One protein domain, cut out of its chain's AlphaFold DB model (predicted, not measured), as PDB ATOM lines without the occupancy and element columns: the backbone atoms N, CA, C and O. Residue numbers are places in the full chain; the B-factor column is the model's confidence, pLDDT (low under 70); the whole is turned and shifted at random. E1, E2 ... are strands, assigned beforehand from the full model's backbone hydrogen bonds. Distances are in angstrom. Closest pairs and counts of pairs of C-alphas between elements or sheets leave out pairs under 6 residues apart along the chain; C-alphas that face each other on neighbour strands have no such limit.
ATOM      1  N   TRP A  11      10.545 111.448  18.835       88.75
ATOM      2  CA  TRP A  11      10.180 111.208  20.222       88.75
ATOM      3  C   TRP A  11      10.631 109.825  20.656       88.75
ATOM      4  O   TRP A  11      10.305 108.824  20.023       88.75
ATOM      5  N   GLN A  12      11.389 109.785  21.749       90.62
ATOM      6  CA  GLN A  12      11.768 108.552  22.415       90.62
ATOM      7  C   GLN A  12      11.294 108.597  23.866       90.62
ATOM      8  O   GLN A  12      11.752 109.420  24.659       90.62
ATOM      9  N   LEU A  13      10.358 107.714  24.195       88.00
ATOM     10  CA  LEU A  13       9.840 107.518  25.544       88.00
ATOM     11  C   LEU A  13      10.580 106.356  26.196       88.00
ATOM     12  O   LEU A  13      10.680 105.293  25.594       88.00
ATOM     13  N   TRP A  14      11.030 106.533  27.436       89.25
ATOM     14  CA  TRP A  14      11.669 105.481  28.227       89.25
ATOM     15  C   TRP A  14      10.739 105.002  29.336       89.25
ATOM     16  O   TRP A  14      10.260 105.802  30.139       89.25
ATOM     17  N   VAL A  15      10.536 103.689  29.422       88.38
ATOM     18  CA  VAL A  15       9.766 103.051  30.496       88.38
ATOM     19  C   VAL A  15      10.750 102.435  31.492       88.38
ATOM     20  O   VAL A  15      11.070 101.241  31.453       88.38
ATOM     21  N   GLY A  16      11.275 103.279  32.384       86.31
ATOM     22  CA  GLY A  16      12.298 102.888  33.355       86.31
ATOM     23  C   GLY A  16      13.504 102.228  32.676       86.31
ATOM     24  O   GLY A  16      14.056 102.767  31.722       86.31
ATOM     25  N   ARG A  17      13.901 101.043  33.157       89.56
ATOM     26  CA  ARG A  17      14.975 100.223  32.555       89.56
ATOM     27  C   ARG A  17      14.466  99.142  31.593       89.56
ATOM     28  O   ARG A  17      15.272  98.370  31.088       89.56
ATOM     29  N   ARG A  18      13.150  99.039  31.383       90.06
ATOM     30  CA  ARG A  18      12.537  97.924  30.637       90.06
ATOM     31  C   ARG A  18      12.599  98.106  29.129       90.06
ATOM     32  O   ARG A  18      12.629  97.119  28.407       90.06
ATOM     33  N   GLY A  19      12.618  99.347  28.658       93.31
ATOM     34  CA  GLY A  19      12.704  99.624  27.232       93.31
ATOM     35  C   GLY A  19      12.244 101.023  26.868       93.31
ATOM     36  O   GLY A  19      12.088 101.898  27.725       93.31
ATOM     37  N   SER A  20      12.023 101.211  25.572       94.25
ATOM     38  CA  SER A  20      11.579 102.483  25.017       94.25
ATOM     39  C   SER A  20      10.604 102.308  23.863       94.25
ATOM     40  O   SER A  20      10.639 101.286  23.180       94.25
ATOM     41  N   CYS A  21       9.804 103.340  23.618       94.56
ATOM     42  CA  CYS A  21       9.064 103.524  22.375       94.56
ATOM     43  C   CYS A  21       9.718 104.641  21.564       94.56
ATOM     44  O   CYS A  21      10.135 105.648  22.147       94.56
ATOM     45  N   ARG A  22       9.818 104.485  20.242       94.94
ATOM     46  CA  ARG A  22      10.428 105.491  19.364       94.94
ATOM     47  C   ARG A  22       9.513 105.838  18.201       94.94
ATOM     48  O   ARG A  22       9.009 104.958  17.524       94.94
ATOM     49  N   PHE A  23       9.381 107.132  17.941       94.88
ATOM     50  CA  PHE A  23       8.529 107.682  16.899       94.88
ATOM     51  C   PHE A  23       9.295 108.721  16.085       94.88
ATOM     52  O   PHE A  23       9.983 109.574  16.655       94.88
ATOM     53  N   ASP A  24       9.157 108.668  14.764       94.25
ATOM     54  CA  ASP A  24       9.821 109.572  13.825       94.25
ATOM     55  C   ASP A  24       8.815 110.084  12.797       94.25
ATOM     56  O   ASP A  24       8.107 109.290  12.186       94.25
ATOM     57  N   LEU A  25       8.754 111.401  12.582       94.81
ATOM     58  CA  LEU A  25       7.776 112.018  11.681       94.81
ATOM     59  C   LEU A  25       7.779 111.411  10.273       94.81
ATOM     60  O   LEU A  25       6.735 111.401   9.630       94.81
ATOM     61  N   SER A  26       8.922 110.914   9.793       95.62
ATOM     62  CA  SER A  26       9.062 110.361   8.441       95.62
ATOM     63  C   SER A  26       8.127 109.179   8.159       95.62
ATOM     64  O   SER A  26       7.699 109.005   7.014       95.62
ATOM     65  N   THR A  27       7.745 108.404   9.182       95.19
ATOM     66  CA  THR A  27       6.810 107.274   9.032       95.19
ATOM     67  C   THR A  27       5.346 107.689   9.177       95.19
ATOM     68  O   THR A  27       4.442 106.935   8.804       95.19
ATOM     69  N   PHE A  28       5.095 108.913   9.646       97.06
ATOM     70  CA  PHE A  28       3.762 109.436   9.894       97.06
ATOM     71  C   PHE A  28       3.331 110.458   8.842       97.06
ATOM     72  O   PHE A  28       4.114 111.118   8.157       97.06
ATOM     73  N   GLN A  29       2.020 110.606   8.728       96.56
ATOM     74  CA  GLN A  29       1.382 111.687   8.004       96.56
ATOM     75  C   GLN A  29       0.422 112.406   8.936       96.56
ATOM     76  O   GLN A  29      -0.382 111.779   9.623       96.56
ATOM     77  N   GLN A  30       0.470 113.734   8.929       96.38
ATOM     78  CA  GLN A  30      -0.519 114.521   9.643       96.38
ATOM     79  C   GLN A  30      -1.875 114.445   8.937       96.38
ATOM     80  O   GLN A  30      -2.018 114.891   7.800       96.38
ATOM     81  N   THR A  31      -2.867 113.891   9.627       96.69
ATOM     82  CA  THR A  31      -4.234 113.693   9.124       96.69
ATOM     83  C   THR A  31      -5.211 114.715   9.692       96.69
ATOM     84  O   THR A  31      -6.236 114.997   9.074       96.69
ATOM     85  N   LYS A  32      -4.883 115.331  10.836       95.62
ATOM     86  CA  LYS A  32      -5.731 116.337  11.489       95.62
ATOM     87  C   LYS A  32      -4.913 117.463  12.110       95.62
ATOM     88  O   LYS A  32      -3.797 117.253  12.585       95.62
ATOM     89  N   ARG A  33      -5.478 118.675  12.111       93.69
ATOM     90  CA  ARG A  33      -4.885 119.872  12.746       93.69
ATOM     91  C   ARG A  33      -5.698 120.413  13.926       93.69
ATOM     92  O   ARG A  33      -5.154 121.130  14.763       93.69
ATOM     93  N   ARG A  34      -7.008 120.150  13.968       90.44
ATOM     94  CA  ARG A  34      -7.952 120.681  14.967       90.44
ATOM     95  C   ARG A  34      -9.015 119.624  15.309       90.44
ATOM     96  O   ARG A  34      -9.399 118.879  14.410       90.44
ATOM     97  N   PRO A  35      -9.531 119.573  16.556       88.19
ATOM     98  CA  PRO A  35      -9.139 120.397  17.708       88.19
ATOM     99  C   PRO A  35      -7.757 120.026  18.274       88.19
ATOM    100  O   PRO A  35      -7.099 120.874  18.863       88.19
ATOM    101  N   SER A  36      -7.294 118.806  18.008       91.75
ATOM    102  CA  SER A  36      -5.936 118.321  18.250       91.75
ATOM    103  C   SER A  36      -5.249 117.954  16.936       91.75
ATOM    104  O   SER A  36      -5.887 117.831  15.883       91.75
ATOM    105  N   ILE A  37      -3.932 117.792  17.000       95.56
ATOM    106  CA  ILE A  37      -3.143 117.236  15.907       95.56
ATOM    107  C   ILE A  37      -3.256 115.717  15.968       95.56
ATOM    108  O   ILE A  37      -3.076 115.131  17.035       95.56
ATOM    109  N   GLU A  38      -3.495 115.087  14.823       97.00
ATOM    110  CA  GLU A  38      -3.404 113.634  14.676       97.00
ATOM    111  C   GLU A  38      -2.405 113.312  13.567       97.00
ATOM    112  O   GLU A  38      -2.465 113.880  12.471       97.00
ATOM    113  N   LEU A  39      -1.475 112.413  13.877       97.56
ATOM    114  CA  LEU A  39      -0.525 111.832  12.943       97.56
ATOM    115  C   LEU A  39      -0.854 110.345  12.817       97.56
ATOM    116  O   LEU A  39      -0.899 109.639  13.821       97.56
ATOM    117  N   SER A  40      -1.103 109.863  11.605       97.81
ATOM    118  CA  SER A  40      -1.339 108.443  11.331       97.81
ATOM    119  C   SER A  40      -0.123 107.851  10.637       97.81
ATOM    120  O   SER A  40       0.436 108.472   9.730       97.81
ATOM    121  N   GLU A  41       0.310 106.677  11.081       97.50
ATOM    122  CA  GLU A  41       1.389 105.960  10.416       97.50
ATOM    123  C   GLU A  41       0.934 105.473   9.036       97.50
ATOM    124  O   GLU A  41      -0.214 105.080   8.840       97.50
ATOM    125  N   ARG A  42       1.841 105.501   8.057       95.06
ATOM    126  CA  ARG A  42       1.514 105.150   6.665       95.06
ATOM    127  C   ARG A  42       1.172 103.673   6.470       95.06
ATOM    128  O   ARG A  42       0.387 103.350   5.588       95.06
ATOM    129  N   ASN A  43       1.771 102.800   7.278       94.12
ATOM    130  CA  ASN A  43       1.759 101.350   7.073       94.12
ATOM    131  C   ASN A  43       1.128 100.576   8.242       94.12
ATOM    132  O   ASN A  43       1.244  99.355   8.295       94.12
ATOM    133  N   SER A  44       0.500 101.261   9.201       95.38
ATOM    134  CA  SER A  44      -0.100 100.618  10.373       95.38
ATOM    135  C   SER A  44      -1.298 101.415  10.905       95.38
ATOM    136  O   SER A  44      -1.644 102.478  10.390       95.38
ATOM    137  N   SER A  45      -1.944 100.897  11.951       95.94
ATOM    138  CA  SER A  45      -2.988 101.604  12.697       95.94
ATOM    139  C   SER A  45      -2.442 102.522  13.801       95.94
ATOM    140  O   SER A  45      -3.250 103.111  14.529       95.94
ATOM    141  N   CYS A  46      -1.114 102.662  13.923       97.44
ATOM    142  CA  CYS A  46      -0.470 103.517  14.914       97.44
ATOM    143  C   CYS A  46      -0.831 104.985  14.681       97.44
ATOM    144  O   CYS A  46      -0.742 105.524  13.570       97.44
ATOM    145  N   LYS A  47      -1.244 105.646  15.761       97.38
ATOM    146  CA  LYS A  47      -1.611 107.061  15.767       97.38
ATOM    147  C   LYS A  47      -0.889 107.791  16.877       97.38
ATOM    148  O   LYS A  47      -0.863 107.318  18.009       97.38
ATOM    149  N   LEU A  48      -0.404 108.986  16.561       96.75
ATOM    150  CA  LEU A  48       0.062 109.958  17.542       96.75
ATOM    151  C   LEU A  48      -0.937 111.102  17.621       96.75
ATOM    152  O   LEU A  48      -1.427 111.593  16.604       96.75
ATOM    153  N   MET A  49      -1.226 111.531  18.838       96.31
ATOM    154  CA  MET A  49      -2.147 112.621  19.116       96.31
ATOM    155  C   MET A  49      -1.407 113.684  19.911       96.31
ATOM    156  O   MET A  49      -0.780 113.372  20.925       96.31
ATOM    157  N   VAL A  50      -1.470 114.930  19.441       94.12
ATOM    158  CA  VAL A  50      -0.813 116.065  20.093       94.12
ATOM    159  C   VAL A  50      -1.843 117.123  20.461       94.12
ATOM    160  O   VAL A  50      -2.558 117.647  19.599       94.12
ATOM    161  N   TRP A  51      -1.883 117.471  21.744       92.31
ATOM    162  CA  TRP A  51      -2.636 118.605  22.271       92.31
ATOM    163  C   TRP A  51      -1.665 119.679  22.720       92.31
ATOM    164  O   TRP A  51      -0.631 119.379  23.314       92.31
ATOM    165  N   GLN A  52      -1.994 120.929  22.431       87.19
ATOM    166  CA  GLN A  52      -1.179 122.073  22.806       87.19
ATOM    167  C   GLN A  52      -2.063 123.100  23.489       87.19
ATOM    168  O   GLN A  52      -3.071 123.531  22.930       87.19
ATOM    169  N   ASP A  53      -1.652 123.492  24.686       85.00
ATOM    170  CA  ASP A  53      -2.096 124.709  25.344       85.00
ATOM    171  C   ASP A  53      -0.859 125.592  25.632       85.00
ATOM    172  O   ASP A  53       0.276 125.133  25.472       85.00
ATOM    173  N   PRO A  54      -1.025 126.865  26.031       83.50
ATOM    174  CA  PRO A  54       0.112 127.756  26.282       83.50
ATOM    175  C   PRO A  54       1.111 127.272  27.350       83.50
ATOM    176  O   PRO A  54       2.209 127.811  27.444       83.50
ATOM    177  N   ARG A  55       0.735 126.300  28.186       85.38
ATOM    178  CA  ARG A  55       1.509 125.797  29.328       85.38
ATOM    179  C   ARG A  55       2.092 124.409  29.086       85.38
ATOM    180  O   ARG A  55       3.066 124.063  29.748       85.38
ATOM    181  N   ARG A  56       1.495 123.594  28.211       88.69
ATOM    182  CA  ARG A  56       1.930 122.210  27.977       88.69
ATOM    183  C   ARG A  56       1.635 121.716  26.563       88.69
ATOM    184  O   ARG A  56       0.632 122.072  25.945       88.69
ATOM    185  N   VAL A  57       2.477 120.796  26.110       90.19
ATOM    186  CA  VAL A  57       2.228 119.926  24.958       90.19
ATOM    187  C   VAL A  57       1.996 118.516  25.482       90.19
ATOM    188  O   VAL A  57       2.870 117.973  26.144       90.19
ATOM    189  N   THR A  58       0.858 117.900  25.191       92.56
ATOM    190  CA  THR A  58       0.612 116.490  25.523       92.56
ATOM    191  C   THR A  58       0.756 115.655  24.267       92.56
ATOM    192  O   THR A  58       0.127 115.968  23.258       92.56
ATOM    193  N   LEU A  59       1.540 114.582  24.340       93.06
ATOM    194  CA  LEU A  59       1.700 113.603  23.274       93.06
ATOM    195  C   LEU A  59       1.206 112.241  23.772       93.06
ATOM    196  O   LEU A  59       1.709 111.714  24.765       93.06
ATOM    197  N   ALA A  60       0.217 111.681  23.082       94.81
ATOM    198  CA  ALA A  60      -0.276 110.325  23.311       94.81
ATOM    199  C   ALA A  60      -0.117 109.467  22.055       94.81
ATOM    200  O   ALA A  60      -0.042 109.988  20.940       94.81
ATOM    201  N   HIS A  61      -0.138 108.150  22.237       95.12
ATOM    202  CA  HIS A  61      -0.089 107.176  21.153       95.12
ATOM    203  C   HIS A  61      -1.186 106.115  21.294       95.12
ATOM    204  O   HIS A  61      -1.647 105.838  22.401       95.12
ATOM    205  N   ALA A  62      -1.594 105.516  20.176       95.81
ATOM    206  CA  ALA A  62      -2.555 104.415  20.133       95.81
ATOM    207  C   ALA A  62      -2.191 103.411  19.030       95.81
ATOM    208  O   ALA A  62      -1.882 103.833  17.917       95.81
ATOM    209  N   ASN A  63      -2.284 102.111  19.328       96.25
ATOM    210  CA  ASN A  63      -1.931 100.974  18.463       96.25
ATOM    211  C   ASN A  63      -0.481 101.026  17.950       96.25
ATOM    212  O   ASN A  63      -0.220 100.864  16.757       96.25
ATOM    213  N   CYS A  64       0.457 101.355  18.838       96.12
ATOM    214  CA  CYS A  64       1.862 101.571  18.488       96.12
ATOM    215  C   CYS A  64       2.812 100.562  19.151       96.12
ATOM    216  O   CYS A  64       3.992 100.849  19.328       96.12
ATOM    217  N   GLU A  65       2.315  99.379  19.505       95.19
ATOM    218  CA  GLU A  65       3.057  98.293  20.152       95.19
ATOM    219  C   GLU A  65       4.333  97.942  19.373       95.19
ATOM    220  O   GLU A  65       5.382  97.714  19.971       95.19
ATOM    221  N   ALA A  66       4.265  97.973  18.037       95.00
ATOM    222  CA  ALA A  66       5.388  97.684  17.143       95.00
ATOM    223  C   ALA A  66       6.547  98.698  17.239       95.00
ATOM    224  O   ALA A  66       7.668  98.385  16.847       95.00
ATOM    225  N   HIS A  67       6.292  99.899  17.771       94.75
ATOM    226  CA  HIS A  67       7.300 100.947  17.985       94.75
ATOM    227  C   HIS A  67       7.959 100.876  19.361       94.75
ATOM    228  O   HIS A  67       8.847 101.678  19.666       94.75
ATOM    229  N   CYS A  68       7.519  99.944  20.205       94.81
ATOM    230  CA  CYS A  68       7.970  99.783  21.574       94.81
ATOM    231  C   CYS A  68       8.756  98.484  21.750       94.81
ATOM    232  O   CYS A  68       8.546  97.495  21.048       94.81
ATOM    233  N   THR A  69       9.639  98.449  22.749       95.88
ATOM    234  CA  THR A  69      10.169  97.171  23.242       95.88
ATOM    235  C   THR A  69       9.000  96.250  23.639       95.88
ATOM    236  O   THR A  69       8.089  96.713  24.330       95.88
ATOM    237  N   PRO A  70       8.983  94.962  23.239       94.19
ATOM    238  CA  PRO A  70       7.892  94.057  23.594       94.19
ATOM    239  C   PRO A  70       7.617  94.034  25.104       94.19
ATOM    240  O   PRO A  70       8.545  93.944  25.908       94.19
ATOM    241  N   GLY A  71       6.339  94.122  25.481       92.75
ATOM    242  CA  GLY A  71       5.892  94.047  26.877       92.75
ATOM    243  C   GLY A  71       5.894  95.361  27.668       92.75
ATOM    244  O   GLY A  71       5.583  95.318  28.851       92.75
ATOM    245  N   ILE A  72       6.216  96.518  27.067       93.44
ATOM    246  CA  ILE A  72       6.187  97.815  27.787       93.44
ATOM    247  C   ILE A  72       5.004  98.718  27.415       93.44
ATOM    248  O   ILE A  72       4.798  99.740  28.063       93.44
ATOM    249  N   TYR A  73       4.280  98.399  26.337       91.25
ATOM    250  CA  TYR A  73       3.338  99.329  25.705       91.25
ATOM    251  C   TYR A  73       2.199  99.766  26.637       91.25
ATOM    252  O   TYR A  73       1.855 100.943  26.664       91.25
ATOM    253  N   GLU A  74       1.671  98.858  27.460       89.06
ATOM    254  CA  GLU A  74       0.608  99.172  28.429       89.06
ATOM    255  C   GLU A  74       1.051 100.181  29.503       89.06
ATOM    256  O   GLU A  74       0.226 100.814  30.156       89.06
ATOM    257  N   GLU A  75       2.360 100.363  29.673       89.06
ATOM    258  CA  GLU A  75       2.962 101.261  30.661       89.06
ATOM    259  C   GLU A  75       3.549 102.527  30.022       89.06
ATOM    260  O   GLU A  75       4.059 103.414  30.715       89.06
ATOM    261  N   ALA A  76       3.468 102.627  28.695       88.50
ATOM    262  CA  ALA A  76       3.850 103.792  27.924       88.50
ATOM    263  C   ALA A  76       2.705 104.824  27.950       88.50
ATOM    264  O   ALA A  76       1.916 104.957  27.020       88.50
ATOM    265  N   TRP A  77       2.575 105.538  29.068       89.12
ATOM    266  CA  TRP A  77       1.533 106.552  29.247       89.12
ATOM    267  C   TRP A  77       1.801 107.826  28.427       89.12
ATOM    268  O   TRP A  77       2.960 108.140  28.139       89.12
ATOM    269  N   PRO A  78       0.754 108.613  28.097       89.31
ATOM    270  CA  PRO A  78       0.917 109.927  27.481       89.31
ATOM    271  C   PRO A  78       1.880 110.823  28.264       89.31
ATOM    272  O   PRO A  78       1.820 110.897  29.493       89.31
ATOM    273  N   VAL A  79       2.736 111.548  27.546       89.12
ATOM    274  CA  VAL A  79       3.753 112.422  28.145       89.12
ATOM    275  C   VAL A  79       3.398 113.880  27.899       89.12
ATOM    276  O   VAL A  79       2.942 114.258  26.820       89.12
ATOM    277  N   MET A  80       3.616 114.707  28.919       89.38
ATOM    278  CA  MET A  80       3.507 116.157  28.821       89.38
ATOM    279  C   MET A  80       4.897 116.775  28.685       89.38
ATOM    280  O   MET A  80       5.817 116.388  29.404       89.38
ATOM    281  N   PHE A  81       5.025 117.773  27.823       87.31
ATOM    282  CA  PHE A  81       6.234 118.553  27.595       87.31
ATOM    283  C   PHE A  81       5.977 120.030  27.860       87.31
ATOM    284  O   PHE A  81       4.883 120.543  27.615       87.31
ATOM    285  N   ASP A  82       7.000 120.713  28.350       86.38
ATOM    286  CA  ASP A  82       7.028 122.165  28.399       86.38
ATOM    287  C   ASP A  82       7.212 122.711  26.965       86.38
ATOM    288  O   ASP A  82       8.153 122.311  26.272       86.38
TER     289      ASP A  82
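What this domain is: This is residues 11 to 82 of the 93 residues of the protein "Putative lipoprotein" of Ralstonia solanacearum (UniProt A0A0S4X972). A strongly twisted antiparallel sheet of five strands, E3 to E7, is joined through E3 to a separate two-strand hairpin, E1 and E2, set off to one side, with residues 67 and 68 of the long link after E6 running beside E2. The sheet, in the order E3 - E4 - E5 - E6 - E7, is a meander, each strand the antiparallel neighbour of the one before. The printed part has 72 residues with seven named strands, E1 to E7 in chain order, and no named helix; its class is all strand. It is compact, with a radius of gyration of the C-alphas of 12.2 A, and spans 33 by 31 by 18 A.

How they stand to each other: Inner strands E5, residues 47 to 52, and E6, residues 57 to 62, form a hairpin at 163 degrees; N 49 and O 60 are 2.9 A apart, within hydrogen-bond range. E4, residues 37 to 41, is the antiparallel neighbour of E5, with N 39 and O 48 at 2.8 A. Edge strand E3, residues 28 to 32, pairs with E4 at 143 degrees, N 29 and O 40 at 2.8 A. The other edge strand, E7, residues 79 to 81, pairs with E6, N 81 and O 57 at 2.7 A. E1, residues 11 to 15, and E2, residues 19 to 24, form a hairpin at 168 degrees, N 13 and O 21 at 2.9 A. E2 and E3 meet only through their link. E1 and E7 are only just apart, closest C-alphas 8.2 A.

Where its parts are: E1 begins at C-alpha 11, (10.180, 111.208, 20.222). E2 and E6 each measure 16.9 A from first to last C-alpha, and E5 16.6 A. E7 ends at C-alpha 81, (6.234, 118.553, 27.595).

The domain as a whole: The C-alphas of Arg 17 and Arg 34, the two farthest apart, are 35.4 A apart. The printed part has no cut. The link E6 to E7 is long, 16 residues, and the others are tight. Mean pLDDT of the printed part is 92.7, and no printed residue is under 70.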